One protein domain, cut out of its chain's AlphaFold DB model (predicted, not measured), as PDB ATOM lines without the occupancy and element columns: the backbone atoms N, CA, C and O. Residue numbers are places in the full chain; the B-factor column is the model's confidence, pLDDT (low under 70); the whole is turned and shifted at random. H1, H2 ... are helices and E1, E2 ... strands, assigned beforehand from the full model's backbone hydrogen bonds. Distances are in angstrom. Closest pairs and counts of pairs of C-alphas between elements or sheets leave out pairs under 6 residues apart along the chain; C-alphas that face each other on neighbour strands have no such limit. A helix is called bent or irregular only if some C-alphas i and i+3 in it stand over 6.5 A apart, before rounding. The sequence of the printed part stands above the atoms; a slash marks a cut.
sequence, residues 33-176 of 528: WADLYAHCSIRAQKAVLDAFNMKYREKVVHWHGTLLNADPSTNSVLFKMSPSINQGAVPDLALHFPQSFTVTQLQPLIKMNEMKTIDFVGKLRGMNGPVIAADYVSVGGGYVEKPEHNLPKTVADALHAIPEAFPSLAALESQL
ATOM      1  N   TRP A  33     163.314 166.312 122.574       73.25
ATOM      2  CA  TRP A  33     162.257 166.832 123.440       73.25
ATOM      3  C   TRP A  33     161.972 165.901 124.625       73.25
ATOM      4  O   TRP A  33     161.791 166.393 125.733       73.25
ATOM      5  N   ALA A  34     162.031 164.577 124.441       70.12
ATOM      6  CA  ALA A  34     161.889 163.628 125.542       70.12
ATOM      7  C   ALA A  34     163.019 163.774 126.575       70.12
ATOM      8  O   ALA A  34     162.750 163.757 127.774       70.12
ATOM      9  N   ASP A  35     164.265 163.991 126.136       65.44
ATOM     10  CA  ASP A  35     165.391 164.275 127.033       65.44
ATOM     11  C   ASP A  35     165.192 165.609 127.793       65.44
ATOM     12  O   ASP A  35     165.436 165.690 128.999       65.44
ATOM     13  N   LEU A  36     164.697 166.654 127.121       64.62
ATOM     14  CA  LEU A  36     164.364 167.945 127.740       64.62
ATOM     15  C   LEU A  36     163.196 167.830 128.731       64.62
ATOM     16  O   LEU A  36     163.252 168.405 129.815       64.62
ATOM     17  N   TYR A  37     162.155 167.076 128.392       65.50
ATOM     18  CA  TYR A  37     160.981 166.863 129.232       65.50
ATOM     19  C   TYR A  37     161.304 166.005 130.462       65.50
ATOM     20  O   TYR A  37     160.885 166.328 131.571       65.50
ATOM     21  N   ALA A  38     162.083 164.934 130.292       63.19
ATOM     22  CA  ALA A  38     162.465 164.043 131.385       63.19
ATOM     23  C   ALA A  38     163.413 164.711 132.392       63.19
ATOM     24  O   ALA A  38     163.317 164.439 133.589       63.19
ATOM     25  N   HIS A  39     164.325 165.571 131.920       54.75
ATOM     26  CA  HIS A  39     165.411 166.093 132.755       54.75
ATOM     27  C   HIS A  39     165.282 167.579 133.108       54.75
ATOM     28  O   HIS A  39     165.578 167.946 134.244       54.75
ATOM     29  N   CYS A  40     164.854 168.455 132.188       53.16
ATOM     30  CA  CYS A  40     164.862 169.906 132.414       53.16
ATOM     31  C   CYS A  40     163.688 170.409 133.266       53.16
ATOM     32  O   CYS A  40     162.614 169.824 133.317       53.16
ATOM     33  N   SER A  41     163.884 171.558 133.923       46.53
ATOM     34  CA  SER A  41     162.850 172.181 134.767       46.53
ATOM     35  C   SER A  41     161.617 172.640 133.975       46.53
ATOM     36  O   SER A  41     161.751 173.120 132.850       46.53
ATOM     37  N   ILE A  42     160.442 172.632 134.616       49.66
ATOM     38  CA  ILE A  42     159.148 173.066 134.046       49.66
ATOM     39  C   ILE A  42     159.229 174.458 133.385       49.66
ATOM     40  O   ILE A  42     158.640 174.684 132.333       49.66
ATOM     41  N   ARG A  43     160.012 175.399 133.938       46.41
ATOM     42  CA  ARG A  43     160.207 176.729 133.326       46.41
ATOM     43  C   ARG A  43     160.971 176.670 131.997       46.41
ATOM     44  O   ARG A  43     160.677 177.457 131.102       46.41
ATOM     45  N   ALA A  44     161.947 175.771 131.873       50.66
ATOM     46  CA  ALA A  44     162.677 175.550 130.627       50.66
ATOM     47  C   ALA A  44     161.802 174.805 129.608       50.66
ATOM     48  O   ALA A  44     161.705 175.253 128.471       50.66
ATOM     49  N   GLN A  45     161.096 173.751 130.039       57.62
ATOM     50  CA  GLN A  45     160.092 173.054 129.225       57.62
ATOM     51  C   GLN A  45     159.068 174.045 128.653       57.62
ATOM     52  O   GLN A  45     158.862 174.083 127.443       57.62
ATOM     53  N   LYS A  46     158.496 174.916 129.499       57.53
ATOM     54  CA  LYS A  46     157.552 175.952 129.069       57.53
ATOM     55  C   LYS A  46     158.172 176.942 128.080       57.53
ATOM     56  O   LYS A  46     157.573 177.181 127.045       57.53
ATOM     57  N   ALA A  47     159.373 177.466 128.332       55.19
ATOM     58  CA  ALA A  47     160.015 178.396 127.396       55.19
ATOM     59  C   ALA A  47     160.271 177.770 126.006       55.19
ATOM     60  O   ALA A  47     160.169 178.457 124.990       55.19
ATOM     61  N   VAL A  48     160.568 176.467 125.954       62.53
ATOM     62  CA  VAL A  48     160.721 175.707 124.702       62.53
ATOM     63  C   VAL A  48     159.366 175.445 124.041       62.53
ATOM     64  O   VAL A  48     159.254 175.599 122.830       62.53
ATOM     65  N   LEU A  49     158.327 175.122 124.816       71.06
ATOM     66  CA  LEU A  49     156.951 174.948 124.338       71.06
ATOM     67  C   LEU A  49     156.352 176.252 123.788       71.06
ATOM     68  O   LEU A  49     155.741 176.245 122.723       71.06
ATOM     69  N   ASP A  50     156.578 177.381 124.458       64.38
ATOM     70  CA  ASP A  50     156.172 178.711 124.001       64.38
ATOM     71  C   ASP A  50     156.887 179.054 122.673       64.38
ATOM     72  O   ASP A  50     156.246 179.432 121.692       64.38
ATOM     73  N   ALA A  51     158.206 178.824 122.583       65.69
ATOM     74  CA  ALA A  51     158.978 179.026 121.352       65.69
ATOM     75  C   ALA A  51     158.568 178.074 120.208       65.69
ATOM     76  O   ALA A  51     158.536 178.481 119.043       65.69
ATOM     77  N   PHE A  52     158.225 176.822 120.528       75.62
ATOM     78  CA  PHE A  52     157.653 175.850 119.596       75.62
ATOM     79  C   PHE A  52     156.330 176.362 119.024       75.62
ATOM     80  O   PHE A  52     156.196 176.490 117.807       75.62
ATOM     81  N   ASN A  53     155.391 176.729 119.900       77.81
ATOM     82  CA  ASN A  53     154.067 177.221 119.530       77.81
ATOM     83  C   ASN A  53     154.127 178.505 118.688       77.81
ATOM     84  O   ASN A  53     153.336 178.652 117.763       77.81
ATOM     85  N   MET A  54     155.075 179.408 118.964       70.94
ATOM     86  CA  MET A  54     155.213 180.669 118.224       70.94
ATOM     87  C   MET A  54     155.903 180.546 116.856       70.94
ATOM     88  O   MET A  54     155.576 181.318 115.956       70.94
ATOM     89  N   LYS A  55     156.892 179.652 116.692       68.88
ATOM     90  CA  LYS A  55     157.753 179.623 115.485       68.88
ATOM     91  C   LYS A  55     157.634 178.345 114.645       68.88
ATOM     92  O   LYS A  55     157.834 178.415 113.431       68.88
ATOM     93  N   TYR A  56     157.343 177.202 115.264       74.69
ATOM     94  CA  TYR A  56     157.517 175.882 114.645       74.69
ATOM     95  C   TYR A  56     156.226 175.062 114.529       74.69
ATOM     96  O   TYR A  56     156.142 174.209 113.651       74.69
ATOM     97  N   ARG A  57     155.196 175.327 115.339       81.81
ATOM     98  CA  ARG A  57     153.881 174.692 115.167       81.81
ATOM     99  C   ARG A  57     153.316 174.963 113.762       81.81
ATOM    100  O   ARG A  57     153.547 176.020 113.174       81.81
ATOM    101  N   GLU A  58     152.629 173.969 113.208       83.88
ATOM    102  CA  GLU A  58     152.146 173.875 111.827       83.88
ATOM    103  C   GLU A  58     153.229 173.929 110.725       83.88
ATOM    104  O   GLU A  58     152.881 173.897 109.542       83.88
ATOM    105  N   LYS A  59     154.531 173.976 111.052       79.44
ATOM    106  CA  LYS A  59     155.604 173.908 110.045       79.44
ATOM    107  C   LYS A  59     155.839 172.482 109.571       79.44
ATOM    108  O   LYS A  59     155.789 171.539 110.357       79.44
ATOM    109  N   VAL A  60     156.153 172.348 108.285       79.88
ATOM    110  CA  VAL A  60     156.647 171.101 107.700       79.88
ATOM    111  C   VAL A  60     158.142 170.988 108.005       79.88
ATOM    112  O   VAL A  60     158.892 171.943 107.795       79.88
ATOM    113  N   VAL A  61     158.573 169.841 108.519       76.88
ATOM    114  CA  VAL A  61     159.957 169.552 108.912       76.88
ATOM    115  C   VAL A  61     160.411 168.268 108.227       76.88
ATOM    116  O   VAL A  61     159.653 167.303 108.143       76.88
ATOM    117  N   HIS A  62     161.655 168.274 107.748       74.75
ATOM    118  CA  HIS A  62     162.363 167.076 107.305       74.75
ATOM    119  C   HIS A  62     163.240 166.549 108.449       74.75
ATOM    120  O   HIS A  62     163.947 167.327 109.093       74.75
ATOM    121  N   TRP A  63     163.205 165.242 108.693       74.88
ATOM    122  CA  TRP A  63     163.794 164.602 109.867       74.88
ATOM    123  C   TRP A  63     164.448 163.261 109.553       74.88
ATOM    124  O   TRP A  63     164.062 162.584 108.609       74.88
ATOM    125  N   HIS A  64     165.374 162.865 110.430       71.56
ATOM    126  CA  HIS A  64     166.060 161.576 110.439       71.56
ATOM    127  C   HIS A  64     165.788 160.863 111.776       71.56
ATOM    128  O   HIS A  64     166.037 161.441 112.840       71.56
ATOM    129  N   GLY A  65     165.286 159.625 111.757       74.00
ATOM    130  CA  GLY A  65     164.949 158.895 112.988       74.00
ATOM    131  C   GLY A  65     164.778 157.388 112.805       74.00
ATOM    132  O   GLY A  65     164.401 156.918 111.736       74.00
ATOM    133  N   THR A  66     165.064 156.615 113.853       78.38
ATOM    134  CA  THR A  66     164.915 155.150 113.869       78.38
ATOM    135  C   THR A  66     163.473 154.778 114.184       78.38
ATOM    136  O   THR A  66     162.914 155.288 115.157       78.38
ATOM    137  N   LEU A  67     162.873 153.866 113.415       81.94
ATOM    138  CA  LEU A  67     161.550 153.327 113.741       81.94
ATOM    139  C   LEU A  67     161.642 152.481 115.019       81.94
ATOM    140  O   LEU A  67     162.488 151.594 115.118       81.94
ATOM    141  N   LEU A  68     160.757 152.733 115.983       84.19
ATOM    142  CA  LEU A  68     160.643 151.937 117.207       84.19
ATOM    143  C   LEU A  68     159.497 150.929 117.118       84.19
ATOM    144  O   LEU A  68     159.688 149.756 117.424       84.19
ATOM    145  N   ASN A  69     158.309 151.400 116.729       86.50
ATOM    146  CA  ASN A  69     157.077 150.614 116.675       86.50
ATOM    147  C   ASN A  69     156.026 151.317 115.790       86.50
ATOM    148  O   ASN A  69     156.131 152.518 115.545       86.50
ATOM    149  N   ALA A  70     154.975 150.601 115.389       87.25
ATOM    150  CA  ALA A  70     153.704 151.206 114.994       87.25
ATOM    151  C   ALA A  70     152.679 151.040 116.126       87.25
ATOM    152  O   ALA A  70     152.586 149.974 116.738       87.25
ATOM    153  N   ASP A  71     151.901 152.086 116.388       88.06
ATOM    154  CA  ASP A  71     150.828 152.108 117.378       88.06
ATOM    155  C   ASP A  71     149.457 152.251 116.685       88.06
ATOM    156  O   ASP A  71     149.058 153.361 116.310       88.06
ATOM    157  N   PRO A  72     148.707 151.142 116.534       86.25
ATOM    158  CA  PRO A  72     147.343 151.152 116.017       86.25
ATOM    159  C   PRO A  72     146.369 152.011 116.829       86.25
ATOM    160  O   PRO A  72     145.410 152.518 116.258       86.25
ATOM    161  N   SER A  73     146.592 152.193 118.138       86.62
ATOM    162  CA  SER A  73     145.641 152.896 119.013       86.62
ATOM    163  C   SER A  73     145.612 154.409 118.774       86.62
ATOM    164  O   SER A  73     144.562 155.033 118.908       86.62
ATOM    165  N   THR A  74     146.736 154.990 118.343       87.19
ATOM    166  CA  THR A  74     146.850 156.409 117.949       87.19
ATOM    167  C   THR A  74     147.020 156.613 116.436       87.19
ATOM    168  O   THR A  74     147.280 157.735 115.989       87.19
ATOM    169  N   ASN A  75     146.893 155.529 115.659       89.62
ATOM    170  CA  ASN A  75     147.229 155.416 114.236       89.62
ATOM    171  C   ASN A  75     148.553 156.119 113.873       89.62
ATOM    172  O   ASN A  75     148.603 156.969 112.979       89.62
ATOM    173  N   SER A  76     149.621 155.813 114.618       89.75
ATOM    174  CA  SER A  76     150.920 156.474 114.472       89.75
ATOM    175  C   SER A  76     152.091 155.504 114.307       89.75
ATOM    176  O   SER A  76     152.025 154.337 114.691       89.75
ATOM    177  N   VAL A  77     153.189 155.996 113.732       87.88
ATOM    178  CA  VAL A  77     154.500 155.333 113.791       87.88
ATOM    179  C   VAL A  77     155.384 156.105 114.763       87.88
ATOM    180  O   VAL A  77     155.456 157.335 114.725       87.88
ATOM    181  N   LEU A  78     156.030 155.367 115.663       87.56
ATOM    182  CA  LEU A  78     156.820 155.891 116.768       87.56
ATOM    183  C   LEU A  78     158.307 155.872 116.412       87.56
ATOM    184  O   LEU A  78     158.839 154.842 115.990       87.56
ATOM    185  N   PHE A  79     158.984 156.998 116.629       83.69
ATOM    186  CA  PHE A  79     160.373 157.210 116.233       83.69
ATOM    187  C   PHE A  79     161.276 157.556 117.419       83.69
ATOM    188  O   PHE A  79     160.903 158.317 118.321       83.69
ATOM    189  N   LYS A  80     162.511 157.047 117.363       80.62
ATOM    190  CA  LYS A  80     163.645 157.563 118.130       80.62
ATOM    191  C   LYS A  80     164.390 158.585 117.278       80.62
ATOM    192  O   LYS A  80     164.884 158.256 116.198       80.62
ATOM    193  N   MET A  81     164.488 159.812 117.763       72.88
ATOM    194  CA  MET A  81     165.252 160.866 117.105       72.88
ATOM    195  C   MET A  81     166.733 160.720 117.456       72.88
ATOM    196  O   MET A  81     167.091 160.450 118.603       72.88
ATOM    197  N   SER A  82     167.600 160.905 116.461       57.78
ATOM    198  CA  SER A  82     169.051 160.847 116.653       57.78
ATOM    199  C   SER A  82     169.684 162.240 116.584       57.78
ATOM    200  O   SER A  82     169.309 163.017 115.706       57.78
ATOM    201  N   PRO A  83     170.694 162.541 117.423       49.72
ATOM    202  CA  PRO A  83     171.073 161.832 118.655       49.72
ATOM    203  C   PRO A  83     170.123 162.093 119.850       49.72
ATOM    204  O   PRO A  83     169.542 163.174 119.975       49.72
ATOM    205  N   SER A  84     170.035 161.116 120.763       53.59
ATOM    206  CA  SER A  84     169.324 161.187 122.056       53.59
ATOM    207  C   SER A  84     170.221 160.689 123.195       53.59
ATOM    208  O   SER A  84     171.072 159.822 122.990       53.59
ATOM    209  N   ILE A  85     170.019 161.221 124.404       49.81
ATOM    210  CA  ILE A  85     170.738 160.808 125.621       49.81
ATOM    211  C   ILE A  85     170.261 159.424 126.084       49.81
ATOM    212  O   ILE A  85     171.060 158.597 126.527       49.81
ATOM    213  N   ASN A  86     168.959 159.156 125.975       54.03
ATOM    214  CA  ASN A  86     168.360 157.885 126.359       54.03
ATOM    215  C   ASN A  86     168.330 156.909 125.168       54.03
ATOM    216  O   ASN A  86     167.468 157.018 124.304       54.03
ATOM    217  N   GLN A  87     169.197 155.891 125.154       52.84
ATOM    218  CA  GLN A  87     169.193 154.817 124.136       52.84
ATOM    219  C   GLN A  87     168.079 153.756 124.328       52.84
ATOM    220  O   GLN A  87     168.125 152.686 123.727       52.84
ATOM    221  N   GLY A  88     167.089 154.017 125.187       57.84
ATOM    222  CA  GLY A  88     165.960 153.111 125.428       57.84
ATOM    223  C   GLY A  88     164.836 153.252 124.394       57.84
ATOM    224  O   GLY A  88     164.773 154.234 123.658       57.84
ATOM    225  N   ALA A  89     163.892 152.308 124.410       63.34
ATOM    226  CA  ALA A  89     162.724 152.249 123.519       63.34
ATOM    227  C   ALA A  89     161.646 153.336 123.766       63.34
ATOM    228  O   ALA A  89     160.493 153.169 123.378       63.34
ATOM    229  N   VAL A  90     161.993 154.441 124.436       72.19
ATOM    230  CA  VAL A  90     161.076 155.562 124.687       72.19
ATOM    231  C   VAL A  90     161.052 156.459 123.445       72.19
ATOM    232  O   VAL A  90     162.111 156.987 123.084       72.19
ATOM    233  N   PRO A  91     159.891 156.647 122.788       81.19
ATOM    234  CA  PRO A  91     159.796 157.466 121.588       81.19
ATOM    235  C   PRO A  91     160.016 158.944 121.896       81.19
ATOM    236  O   PRO A  91     159.585 159.455 122.929       81.19
ATOM    237  N   ASP A  92     160.649 159.637 120.955       78.62
ATOM    238  CA  ASP A  92     160.764 161.097 120.971       78.62
ATOM    239  C   ASP A  92     159.670 161.750 120.117       78.62
ATOM    240  O   ASP A  92     159.313 162.907 120.339       78.62
ATOM    241  N   LEU A  93     159.147 161.013 119.131       86.38
ATOM    242  CA  LEU A  93     158.180 161.494 118.151       86.38
ATOM    243  C   LEU A  93     157.144 160.417 117.800       86.38
ATOM    244  O   LEU A  93     157.482 159.241 117.657       86.38
ATOM    245  N   ALA A  94     155.897 160.849 117.610       90.19
ATOM    246  CA  ALA A  94     154.808 160.081 117.018       90.19
ATOM    247  C   ALA A  94     154.353 160.767 115.721       90.19
ATOM    248  O   ALA A  94     153.955 161.935 115.732       90.19
ATOM    249  N   LEU A  95     154.431 160.041 114.602       89.50
ATOM    250  CA  LEU A  95     153.964 160.490 113.293       89.50
ATOM    251  C   LEU A  95     152.582 159.881 113.037       89.50
ATOM    252  O   LEU A  95     152.479 158.678 112.801       89.50
ATOM    253  N   HIS A  96     151.526 160.685 113.132       90.88
ATOM    254  CA  HIS A  96     150.144 160.249 112.931       90.88
ATOM    255  C   HIS A  96     149.796 160.178 111.444       90.88
ATOM    256  O   HIS A  96     150.109 161.091 110.677       90.88
ATOM    257  N   PHE A  97     149.107 159.109 111.050       86.62
ATOM    258  CA  PHE A  97     148.659 158.873 109.681       86.62
ATOM    259  C   PHE A  97     147.166 159.211 109.533       86.62
ATOM    260  O   PHE A  97     146.403 159.066 110.497       86.62
ATOM    261  N   PRO A  98     146.718 159.658 108.342       82.81
ATOM    262  CA  PRO A  98     145.301 159.904 108.085       82.81
ATOM    263  C   PRO A  98     144.486 158.614 108.254       82.81
ATOM    264  O   PRO A  98     144.986 157.523 107.996       82.81
ATOM    265  N   GLN A  99     143.207 158.728 108.627       81.06
ATOM    266  CA  GLN A  99     142.318 157.571 108.852       81.06
ATOM    267  C   GLN A  99     142.121 156.670 107.615       81.06
ATOM    268  O   GLN A  99     141.665 155.540 107.746       81.06
ATOM    269  N   SER A 100     142.483 157.146 106.419       78.81
ATOM    270  CA  SER A 100     142.533 156.359 105.182       78.81
ATOM    271  C   SER A 100     143.707 155.371 105.107       78.81
ATOM    272  O   SER A 100     143.746 154.561 104.183       78.81
ATOM    273  N   PHE A 101     144.659 155.422 106.046       79.69
ATOM    274  CA  PHE A 101     145.794 154.507 106.136       79.69
ATOM    275  C   PHE A 101     145.927 153.941 107.554       79.69
ATOM    276  O   PHE A 101     146.111 154.688 108.513       79.69
ATOM    277  N   THR A 102     145.898 152.615 107.679       83.19
ATOM    278  CA  THR A 102     145.944 151.915 108.971       83.19
ATOM    279  C   THR A 102     147.354 151.404 109.266       83.19
ATOM    280  O   THR A 102     147.836 150.487 108.598       83.19
ATOM    281  N   VAL A 103     148.014 151.935 110.301       85.50
ATOM    282  CA  VAL A 103     149.417 151.579 110.628       85.50
ATOM    283  C   VAL A 103     149.618 150.132 111.105       85.50
ATOM    284  O   VAL A 103     150.752 149.657 111.139       85.50
ATOM    285  N   THR A 104     148.550 149.399 111.441       84.56
ATOM    286  CA  THR A 104     148.598 148.014 111.957       84.56
ATOM    287  C   THR A 104     149.398 147.058 111.071       84.56
ATOM    288  O   THR A 104     150.088 146.187 111.590       84.56
ATOM    289  N   GLN A 105     149.384 147.246 109.747       80.25
ATOM    290  CA  GLN A 105     150.167 146.420 108.816       80.25
ATOM    291  C   GLN A 105     151.692 146.597 108.951       80.25
ATOM    292  O   GLN A 105     152.445 145.704 108.574       80.25
ATOM    293  N   LEU A 106     152.155 147.717 109.519       79.56
ATOM    294  CA  LEU A 106     153.574 147.978 109.779       79.56
ATOM    295  C   LEU A 106     154.045 147.348 111.100       79.56
ATOM    296  O   LEU A 106     155.217 147.001 111.227       79.56
ATOM    297  N   GLN A 107     153.146 147.160 112.073       83.56
ATOM    298  CA  GLN A 107     153.483 146.649 113.407       83.56
ATOM    299  C   GLN A 107     154.220 145.289 113.404       83.56
ATOM    300  O   GLN A 107     155.248 145.202 114.070       83.56
ATOM    301  N   PRO A 108     153.805 144.245 112.650       80.75
ATOM    302  CA  PRO A 108     154.550 142.980 112.600       80.75
ATOM    303  C   PRO A 108     155.855 143.056 111.783       80.75
ATOM    304  O   PRO A 108     156.644 142.111 111.805       80.75
ATOM    305  N   LEU A 109     156.086 144.151 111.047       79.50
ATOM    306  CA  LEU A 109     157.280 144.361 110.219       79.50
ATOM    307  C   LEU A 109     158.364 145.167 110.959       79.50
ATOM    308  O   LEU A 109     159.556 144.981 110.704       79.50
ATOM    309  N   ILE A 110     157.969 146.047 111.885       79.69
ATOM    310  CA  ILE A 110     158.878 146.887 112.672       79.69
ATOM    311  C   ILE A 110     159.402 146.100 113.880       79.69
ATOM    312  O   ILE A 110     158.737 145.959 114.903       79.69
ATOM    313  N   LYS A 111     160.648 145.629 113.785       74.00
ATOM    314  CA  LYS A 111     161.395 145.044 114.909       74.00
ATOM    315  C   LYS A 111     162.551 145.965 115.285       74.00
ATOM    316  O   LYS A 111     163.512 146.066 114.526       74.00
ATOM    317  N   MET A 112     162.512 146.584 116.463       68.25
ATOM    318  CA  MET A 112     163.484 147.606 116.896       68.25
ATOM    319  C   MET A 112     164.971 147.237 116.677       68.25
ATOM    320  O   MET A 112     165.755 148.102 116.302       68.25
ATOM    321  N   ASN A 113     165.360 145.965 116.840       66.75
ATOM    322  CA  ASN A 113     166.745 145.497 116.649       66.75
ATOM    323  C   ASN A 113     167.182 145.364 115.172       66.75
ATOM    324  O   ASN A 113     168.373 145.245 114.900       66.75
ATOM    325  N   GLU A 114     166.234 145.336 114.230       70.81
ATOM    326  CA  GLU A 114     166.465 145.231 112.778       70.81
ATOM    327  C   GLU A 114     166.198 146.566 112.051       70.81
ATOM    328  O   GLU A 114     166.479 146.686 110.858       70.81
ATOM    329  N   MET A 115     165.653 147.578 112.744       72.44
ATOM    330  CA  MET A 115     165.376 148.898 112.169       72.44
ATOM    331  C   MET A 115     166.632 149.770 112.094       72.44
ATOM    332  O   MET A 115     167.496 149.751 112.970       72.44
ATOM    333  N   LYS A 116     166.680 150.610 111.060       69.62
ATOM    334  CA  LYS A 116     167.654 151.694 110.907       69.62
ATOM    335  C   LYS A 116     166.963 153.054 110.958       69.62
ATOM    336  O   LYS A 116     165.738 153.138 111.062       69.62
ATOM    337  N   THR A 117     167.757 154.116 110.897       71.94
ATOM    338  CA  THR A 117     167.250 155.470 110.705       71.94
ATOM    339  C   THR A 117     166.702 155.656 109.293       71.94
ATOM    340  O   THR A 117     167.320 155.240 108.312       71.94
ATOM    341  N   ILE A 118     165.555 156.320 109.183       70.88
ATOM    342  CA  ILE A 118     164.962 156.747 107.915       70.88
ATOM    343  C   ILE A 118     164.815 158.260 107.883       70.88
ATOM    344  O   ILE A 118     164.667 158.895 108.931       70.88
ATOM    345  N   ASP A 119     164.811 158.805 106.672       74.12
ATOM    346  CA  ASP A 119     164.391 160.175 106.421       74.12
ATOM    347  C   ASP A 119     162.861 160.230 106.235       74.12
ATOM    348  O   ASP A 119     162.249 159.327 105.654       74.12
ATOM    349  N   PHE A 120     162.223 161.272 106.769       77.19
ATOM    350  CA  PHE A 120     160.783 161.505 106.639       77.19
ATOM    351  C   PHE A 120     160.424 162.993 106.705       77.19
ATOM    352  O   PHE A 120     161.184 163.826 107.202       77.19
ATOM    353  N   VAL A 121     159.230 163.321 106.214       78.81
ATOM    354  CA  VAL A 121     158.644 164.661 106.246       78.81
ATOM    355  C   VAL A 121     157.342 164.615 107.041       78.81
ATOM    356  O   VAL A 121     156.450 163.809 106.758       78.81
ATOM    357  N   GLY A 122     157.213 165.503 108.026       84.00
ATOM    358  CA  GLY A 122     156.012 165.631 108.850       84.00
ATOM    359  C   GLY A 122     155.672 167.084 109.165       84.00
ATOM    360  O   GLY A 122     156.541 167.956 109.169       84.00
ATOM    361  N   LYS A 123     154.396 167.359 109.435       86.12
ATOM    362  CA  LYS A 123     153.908 168.675 109.865       86.12
ATOM    363  C   LYS A 123     153.793 168.712 111.389       86.12
ATOM    364  O   LYS A 123     153.180 167.834 111.987       86.12
ATOM    365  N   LEU A 124     154.374 169.716 112.035       85.81
ATOM    366  CA  LEU A 124     154.410 169.830 113.494       85.81
ATOM    367  C   LEU A 124     153.042 170.168 114.098       85.81
ATOM    368  O   LEU A 124     152.589 171.305 113.989       85.81
ATOM    369  N   ARG A 125     152.430 169.214 114.809       85.75
ATOM    370  CA  ARG A 125     151.127 169.387 115.472       85.75
ATOM    371  C   ARG A 125     151.269 169.932 116.897       85.75
ATOM    372  O   ARG A 125     150.556 170.857 117.282       85.75
ATOM    373  N   GLY A 126     152.181 169.365 117.691       84.38
ATOM    374  CA  GLY A 126     152.305 169.680 119.118       84.38
ATOM    375  C   GLY A 126     153.443 168.946 119.829       84.38
ATOM    376  O   GLY A 126     154.200 168.194 119.217       84.38
ATOM    377  N   MET A 127     153.549 169.157 121.141       77.25
ATOM    378  CA  MET A 127     154.479 168.454 122.030       77.25
ATOM    379  C   MET A 127     153.700 167.998 123.265       77.25
ATOM    380  O   MET A 127     153.470 168.779 124.189       77.25
ATOM    381  N   ASN A 128     153.236 166.750 123.240       69.56
ATOM    382  CA  ASN A 128     152.273 166.217 124.199       69.56
ATOM    383  C   ASN A 128     153.019 165.358 125.226       69.56
ATOM    384  O   ASN A 128     153.378 164.209 124.961       69.56
ATOM    385  N   GLY A 129     153.305 165.934 126.395       77.56
ATOM    386  CA  GLY A 129     154.227 165.317 127.349       77.56
ATOM    387  C   GLY A 129     155.635 165.195 126.733       77.56
ATOM    388  O   GLY A 129     156.079 166.151 126.101       77.56
ATOM    389  N   PRO A 130     156.341 164.055 126.867       76.00
ATOM    390  CA  PRO A 130     157.690 163.876 126.317       76.00
ATOM    391  C   PRO A 130     157.745 163.653 124.797       76.00
ATOM    392  O   PRO A 130     158.839 163.668 124.239       76.00
ATOM    393  N   VAL A 131     156.611 163.436 124.118       84.56
ATOM    394  CA  VAL A 131     156.578 163.031 122.701       84.56
ATOM    395  C   VAL A 131     156.146 164.196 121.807       84.56
ATOM    396  O   VAL A 131     155.143 164.867 122.060       84.56
ATOM    397  N   ILE A 132     156.896 164.434 120.731       85.62
ATOM    398  CA  ILE A 132     156.520 165.365 119.661       85.62
ATOM    399  C   ILE A 132     155.425 164.710 118.814       85.62
ATOM    400  O   ILE A 132     155.634 163.630 118.267       85.62
ATOM    401  N   ALA A 133     154.277 165.367 118.666       89.00
ATOM    402  CA  ALA A 133     153.226 164.933 117.754       89.00
ATOM    403  C   ALA A 133     153.405 165.622 116.394       89.00
ATOM    404  O   ALA A 133     153.449 166.856 116.311       89.00
ATOM    405  N   ALA A 134     153.476 164.829 115.329       89.00
ATOM    406  CA  ALA A 134     153.529 165.305 113.953       89.00
ATOM    407  C   ALA A 134     152.501 164.579 113.078       89.00
ATOM    408  O   ALA A 134     152.182 163.418 113.314       89.00
ATOM    409  N   ASP A 135     152.002 165.261 112.057       89.25
ATOM    410  CA  ASP A 135     151.148 164.695 111.015       89.25
ATOM    411  C   ASP A 135     151.996 164.233 109.823       89.25
ATOM    412  O   ASP A 135     152.921 164.935 109.404       89.25
ATOM    413  N   TYR A 136     151.686 163.057 109.278       86.75
ATOM    414  CA  TYR A 136     152.345 162.490 108.101       86.75
ATOM    415  C   TYR A 136     152.249 163.421 106.880       86.75
ATOM    416  O   TYR A 136     151.175 163.925 106.547       86.75
ATOM    417  N   VAL A 137     153.376 163.605 106.180       80.88
ATOM    418  CA  VAL A 137     153.434 164.253 104.859       80.88
ATOM    419  C   VAL A 137     154.046 163.309 103.823       80.88
ATOM    420  O   VAL A 137     153.437 163.086 102.780       80.88
ATOM    421  N   SER A 138     155.220 162.739 104.119       74.75
ATOM    422  CA  SER A 138     155.879 161.704 103.309       74.75
ATOM    423  C   SER A 138     156.844 160.881 104.170       74.75
ATOM    424  O   SER A 138     157.486 161.410 105.078       74.75
ATOM    425  N   VAL A 139     156.961 159.583 103.891       71.31
ATOM    426  CA  VAL A 139     157.912 158.645 104.514       71.31
ATOM    427  C   VAL A 139     158.386 157.702 103.410       71.31
ATOM    428  O   VAL A 139     157.555 157.170 102.688       71.31
ATOM    429  N   GLY A 140     159.698 157.504 103.255       58.59
ATOM    430  CA  GLY A 140     160.243 156.679 102.161       58.59
ATOM    431  C   GLY A 140     160.171 157.311 100.759       58.59
ATOM    432  O   GLY A 140     160.536 156.660  99.789       58.59
ATOM    433  N   GLY A 141     159.716 158.566 100.636       55.69
ATOM    434  CA  GLY A 141     159.685 159.305  99.367       55.69
ATOM    435  C   GLY A 141     161.071 159.739  98.859       55.69
ATOM    436  O   GLY A 141     162.110 159.339  99.380       55.69
ATOM    437  N   GLY A 142     161.103 160.624  97.859       50.88
ATOM    438  CA  GLY A 142     162.320 160.970  97.098       50.88
ATOM    439  C   GLY A 142     163.506 161.589  97.866       50.88
ATOM    440  O   GLY A 142     164.573 161.747  97.283       50.88
ATOM    441  N   TYR A 143     163.367 161.917  99.157       49.94
ATOM    442  CA  TYR A 143     164.498 162.298 100.023       49.94
ATOM    443  C   TYR A 143     165.298 161.098 100.572       49.94
ATOM    444  O   TYR A 143     166.409 161.285 101.070       49.94
ATOM    445  N   VAL A 144     164.748 159.879 100.497       49.38
ATOM    446  CA  VAL A 144     165.169 158.718 101.311       49.38
ATOM    447  C   VAL A 144     166.050 157.714 100.541       49.38
ATOM    448  O   VAL A 144     166.484 156.712 101.101       49.38
ATOM    449  N   GLU A 145     166.411 157.975  99.280       51.88
ATOM    450  CA  GLU A 145     167.314 157.104  98.494       51.88
ATOM    451  C   GLU A 145     168.813 157.270  98.851       51.88
ATOM    452  O   GLU A 145     169.683 157.354  97.984       51.88
ATOM    453  N   LYS A 146     169.149 157.297 100.148       54.31
ATOM    454  CA  LYS A 146     170.544 157.296 100.626       54.31
ATOM    455  C   LYS A 146     170.995 155.882 101.026       54.31
ATOM    456  O   LYS A 146     170.252 155.187 101.724       54.31
ATOM    457  N   PRO A 147     172.235 155.456 100.696       54.22
ATOM    458  CA  PRO A 147     172.739 154.112 101.018       54.22
ATOM    459  C   PRO A 147     172.783 153.751 102.514       54.22
ATOM    460  O   PRO A 147     172.954 152.586 102.867       54.22
ATOM    461  N   GLU A 148     172.664 154.725 103.410       54.44
ATOM    462  CA  GLU A 148     172.729 154.521 104.859       54.44
ATOM    463  C   GLU A 148     171.440 153.936 105.466       54.44
ATOM    464  O   GLU A 148     171.521 153.154 106.419       54.44
ATOM    465  N   HIS A 149     170.271 154.199 104.864       59.03
ATOM    466  CA  HIS A 149     168.967 153.810 105.420       59.03
ATOM    467  C   HIS A 149     168.706 152.298 105.428       59.03
ATOM    468  O   HIS A 149     168.103 151.809 106.374       59.03
ATOM    469  N   ASN A 150     169.169 151.562 104.404       62.84
ATOM    470  CA  ASN A 150     169.276 150.090 104.329       62.84
ATOM    471  C   ASN A 150     168.310 149.286 105.245       62.84
ATOM    472  O   ASN A 150     168.740 148.565 106.152       62.84
ATOM    473  N   LEU A 151     167.002 149.444 105.006       69.50
ATOM    474  CA  LEU A 151     165.918 148.759 105.717       69.50
ATOM    475  C   LEU A 151     165.755 147.296 105.264       69.50
ATOM    476  O   LEU A 151     166.138 146.953 104.140       69.50
ATOM    477  N   PRO A 152     165.080 146.441 106.057       77.88
ATOM    478  CA  PRO A 152     164.487 145.213 105.536       77.88
ATOM    479  C   PRO A 152     163.547 145.545 104.369       77.88
ATOM    480  O   PRO A 152     162.674 146.404 104.505       77.88
ATOM    481  N   LYS A 153     163.701 144.864 103.224       76.56
ATOM    482  CA  LYS A 153     162.975 145.215 101.988       76.56
ATOM    483  C   LYS A 153     161.453 145.292 102.182       76.56
ATOM    484  O   LYS A 153     160.835 146.221 101.689       76.56
ATOM    485  N   THR A 154     160.862 144.375 102.946       79.19
ATOM    486  CA  THR A 154     159.418 144.372 103.243       79.19
ATOM    487  C   THR A 154     158.939 145.619 103.991       79.19
ATOM    488  O   THR A 154     157.786 146.003 103.829       79.19
ATOM    489  N   VAL A 155     159.801 146.270 104.780       76.25
ATOM    490  CA  VAL A 155     159.501 147.556 105.429       76.25
ATOM    491  C   VAL A 155     159.625 148.696 104.420       76.25
ATOM    492  O   VAL A 155     158.741 149.541 104.365       76.25
ATOM    493  N   ALA A 156     160.675 148.705 103.590       76.44
ATOM    494  CA  ALA A 156     160.837 149.711 102.538       76.44
ATOM    495  C   ALA A 156     159.662 149.684 101.543       76.44
ATOM    496  O   ALA A 156     158.994 150.698 101.368       76.44
ATOM    497  N   ASP A 157     159.337 148.512 100.988       78.06
ATOM    498  CA  ASP A 157     158.203 148.312 100.077       78.06
ATOM    499  C   ASP A 157     156.876 148.787 100.718       78.06
ATOM    500  O   ASP A 157     156.074 149.451 100.063       78.06
ATOM    501  N   ALA A 158     156.655 148.504 102.012       78.00
ATOM    502  CA  ALA A 158     155.446 148.911 102.736       78.00
ATOM    503  C   ALA A 158     155.382 150.417 103.064       78.00
ATOM    504  O   ALA A 158     154.286 150.967 103.141       78.00
ATOM    505  N   LEU A 159     156.527 151.089 103.244       77.31
ATOM    506  CA  LEU A 159     156.598 152.545 103.420       77.31
ATOM    507  C   LEU A 159     156.452 153.285 102.080       77.31
ATOM    508  O   LEU A 159     155.745 154.284 102.011       77.31
ATOM    509  N   HIS A 160     157.047 152.764 101.003       74.88
ATOM    510  CA  HIS A 160     156.924 153.320  99.650       74.88
ATOM    511  C   HIS A 160     155.498 153.161  99.085       74.88
ATOM    512  O   HIS A 160     155.093 153.906  98.197       74.88
ATOM    513  N   ALA A 161     154.721 152.203  99.604       75.06
ATOM    514  CA  ALA A 161     153.309 152.022  99.275       75.06
ATOM    515  C   ALA A 161     152.366 153.042  99.952       75.06
ATOM    516  O   ALA A 161     151.172 153.043  99.649       75.06
ATOM    517  N   ILE A 162     152.858 153.893 100.863       74.81
ATOM    518  CA  ILE A 162     152.050 154.929 101.519       74.81
ATOM    519  C   ILE A 162     151.976 156.162 100.599       74.81
ATOM    520  O   ILE A 162     153.017 156.761 100.326       74.81
ATOM    521  N   PRO A 163     150.785 156.584 100.129       73.94
ATOM    522  CA  PRO A 163     150.670 157.765  99.276       73.94
ATOM    523  C   PRO A 163     151.032 159.044 100.041       73.94
ATOM    524  O   PRO A 163     150.468 159.296 101.107       73.94
ATOM    525  N   GLU A 164     151.913 159.874  99.473       73.81
ATOM    526  CA  GLU A 164     152.259 161.183 100.045       73.81
ATOM    527  C   GLU A 164     151.003 162.050 100.225       73.81
ATOM    528  O   GLU A 164     150.145 162.126  99.343       73.81
ATOM    529  N   ALA A 165     150.903 162.765 101.350       72.56
ATOM    530  CA  ALA A 165     149.748 163.621 101.637       72.56
ATOM    531  C   ALA A 165     149.666 164.858 100.715       72.56
ATOM    532  O   ALA A 165     148.634 165.529 100.665       72.56
ATOM    533  N   PHE A 166     150.747 165.166  99.988       66.81
ATOM    534  CA  PHE A 166     150.842 166.255  99.018       66.81
ATOM    535  C   PHE A 166     151.583 165.772  97.758       66.81
ATOM    536  O   PHE A 166     152.659 165.200  97.886       66.81
ATOM    537  N   PRO A 167     151.081 166.040  96.537       55.59
ATOM    538  CA  PRO A 167     151.541 165.372  95.311       55.59
ATOM    539  C   PRO A 167     152.806 165.978  94.666       55.59
ATOM    540  O   PRO A 167     153.015 165.819  93.464       55.59
ATOM    541  N   SER A 168     153.619 166.751  95.399       62.53
ATOM    542  CA  SER A 168     154.823 167.381  94.833       62.53
ATOM    543  C   SER A 168     155.867 167.740  95.891       62.53
ATOM    544  O   SER A 168     155.774 168.773  96.559       62.53
ATOM    545  N   LEU A 169     156.916 166.917  95.970       56.06
ATOM    546  CA  LEU A 169     158.096 167.135  96.811       56.06
ATOM    547  C   LEU A 169     158.732 168.522  96.574       56.06
ATOM    548  O   LEU A 169     158.995 169.261  97.520       56.06
ATOM    549  N   ALA A 170     158.882 168.918  95.304       60.31
ATOM    550  CA  ALA A 170     159.468 170.200  94.899       60.31
ATOM    551  C   ALA A 170     158.651 171.424  95.368       60.31
ATOM    552  O   ALA A 170     159.211 172.481  95.653       60.31
ATOM    553  N   ALA A 171     157.325 171.295  95.497       62.22
ATOM    554  CA  ALA A 171     156.484 172.358  96.054       62.22
ATOM    555  C   ALA A 171     156.635 172.487  97.584       62.22
ATOM    556  O   ALA A 171     156.475 173.582  98.140       62.22
ATOM    557  N   LEU A 172     156.972 171.386  98.268       63.41
ATOM    558  CA  LEU A 172     157.212 171.363  99.712       63.41
ATOM    559  C   LEU A 172     158.561 171.983 100.094       63.41
ATOM    560  O   LEU A 172     158.631 172.583 101.162       63.41
ATOM    561  N   GLU A 173     159.600 171.918  99.250       64.19
ATOM    562  CA  GLU A 173     160.954 172.433  99.564       64.19
ATOM    563  C   GLU A 173     160.961 173.876 100.082       64.19
ATOM    564  O   GLU A 173     161.657 174.203 101.043       64.19
ATOM    565  N   SER A 174     160.131 174.738  99.486       62.41
ATOM    566  CA  SER A 174     159.966 176.145  99.887       62.41
ATOM    567  C   SER A 174     159.379 176.341 101.297       62.41
ATOM    568  O   SER A 174     159.471 177.431 101.862       62.41
ATOM    569  N   GLN A 175     158.788 175.288 101.865       67.00
ATOM    570  CA  GLN A 175     158.093 175.246 103.153       67.00
ATOM    571  C   GLN A 175     158.827 174.373 104.192       67.00
ATOM    572  O   GLN A 175     158.511 174.459 105.384       67.00
ATOM    573  N   LEU A 176     159.809 173.561 103.769       68.00
ATOM    574  CA  LEU A 176     160.596 172.690 104.647       68.00
ATOM    575  C   LEU A 176     161.461 173.504 105.619       68.00
ATOM    576  O   LEU A 176     162.399 174.206 105.244       68.00
TER     577      LEU A 176
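Overview. This is residues 33 to 176 of the 528 residues of an uncharacterized protein of Giardia intestinalis (strain ATCC 50803 / WB clone C6) (UniProt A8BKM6). A small closed barrel of five strands, three of them sharply bent, forms the core; helices H1 and H2 sit side by side at one end of the long axis, H3 at the other, and H4 outside the wall near E1. The 144 printed residues hold H1 H2 E1 E2 E3 E4 E5 H3 H4 in that order, a mixed class of helices and strands. The barrel is mixed, with E3 and E5 parallel. The whole is compact, with a radius of gyration of the C-alphas of 15.0 A and spans of 44 by 35 by 30 A.

Arrangement. Round the ring run E1 (residues 60 to 71), E2 (76 to 81), E3 (93 to 96), E5 (131 to 139), E4 (117 to 128) and back to E1. E1 E2 E3 form a meander, each strand the antiparallel neighbour of the one before; with E4, antiparallel to E1, they make a Greek key. N and O pairs within hydrogen-bond range are N 66 and O 80 at 2.9 A for E1 and E2, N 77 and O 95 at 2.9 A for E2 and E3, N 96 and O 134 at 2.8 A for E3 and E5, N 133 and O 126 at 2.9 A for the hairpin E4 and E5, and N 63 and O 120 at 2.9 A for E4 and E1. H1 (residues 33 to 39) stands up from the sheet outside the barrel; its closest C-alpha pair with E5 is Ala 34 and Val 131, 6.1 A. H2 (42 to 55) is close to H1 but not clearly touching, at a shallow tilt of 14 degrees, opposite ways; the closest C-alphas are those of Tyr 37 and Gln 45, 6.3 A. H3 (153 to 160) is on the barrel, with the C-alphas of Val 139 and Leu 159 closest to E5 at 6.3 A. H4 (169 to 173) is outside the barrel and near E1. In H1, H2, H3 and H4 every O i to N i+4 pair is within hydrogen-bond range.

Along the chain. E4 is 22.8 A long, E1 22.1 A, H2 19.7 A, E5 18.8 A and E2 15.2 A. E1 bends by 102 degrees at residue 68, E4 by 97 at 125 and E5 by 81 at 136. H1 begins at C-alpha 33 (162.257, 166.832, 123.440), and H4 ends at C-alpha 173 (160.954, 172.433, 99.564).

Size, cuts and confidence. The C-alphas of Arg 43 and Lys 153, 44.5 A apart, are the two farthest apart. The printed part has no cut; the links E2 to E3, E3 to E4 and E5 to H3 are long. Mean pLDDT of the printed part is 72.4, with 52 residues under 70, among them 35 to 48, 82 to 89, 140 to 151 and 166 to 176.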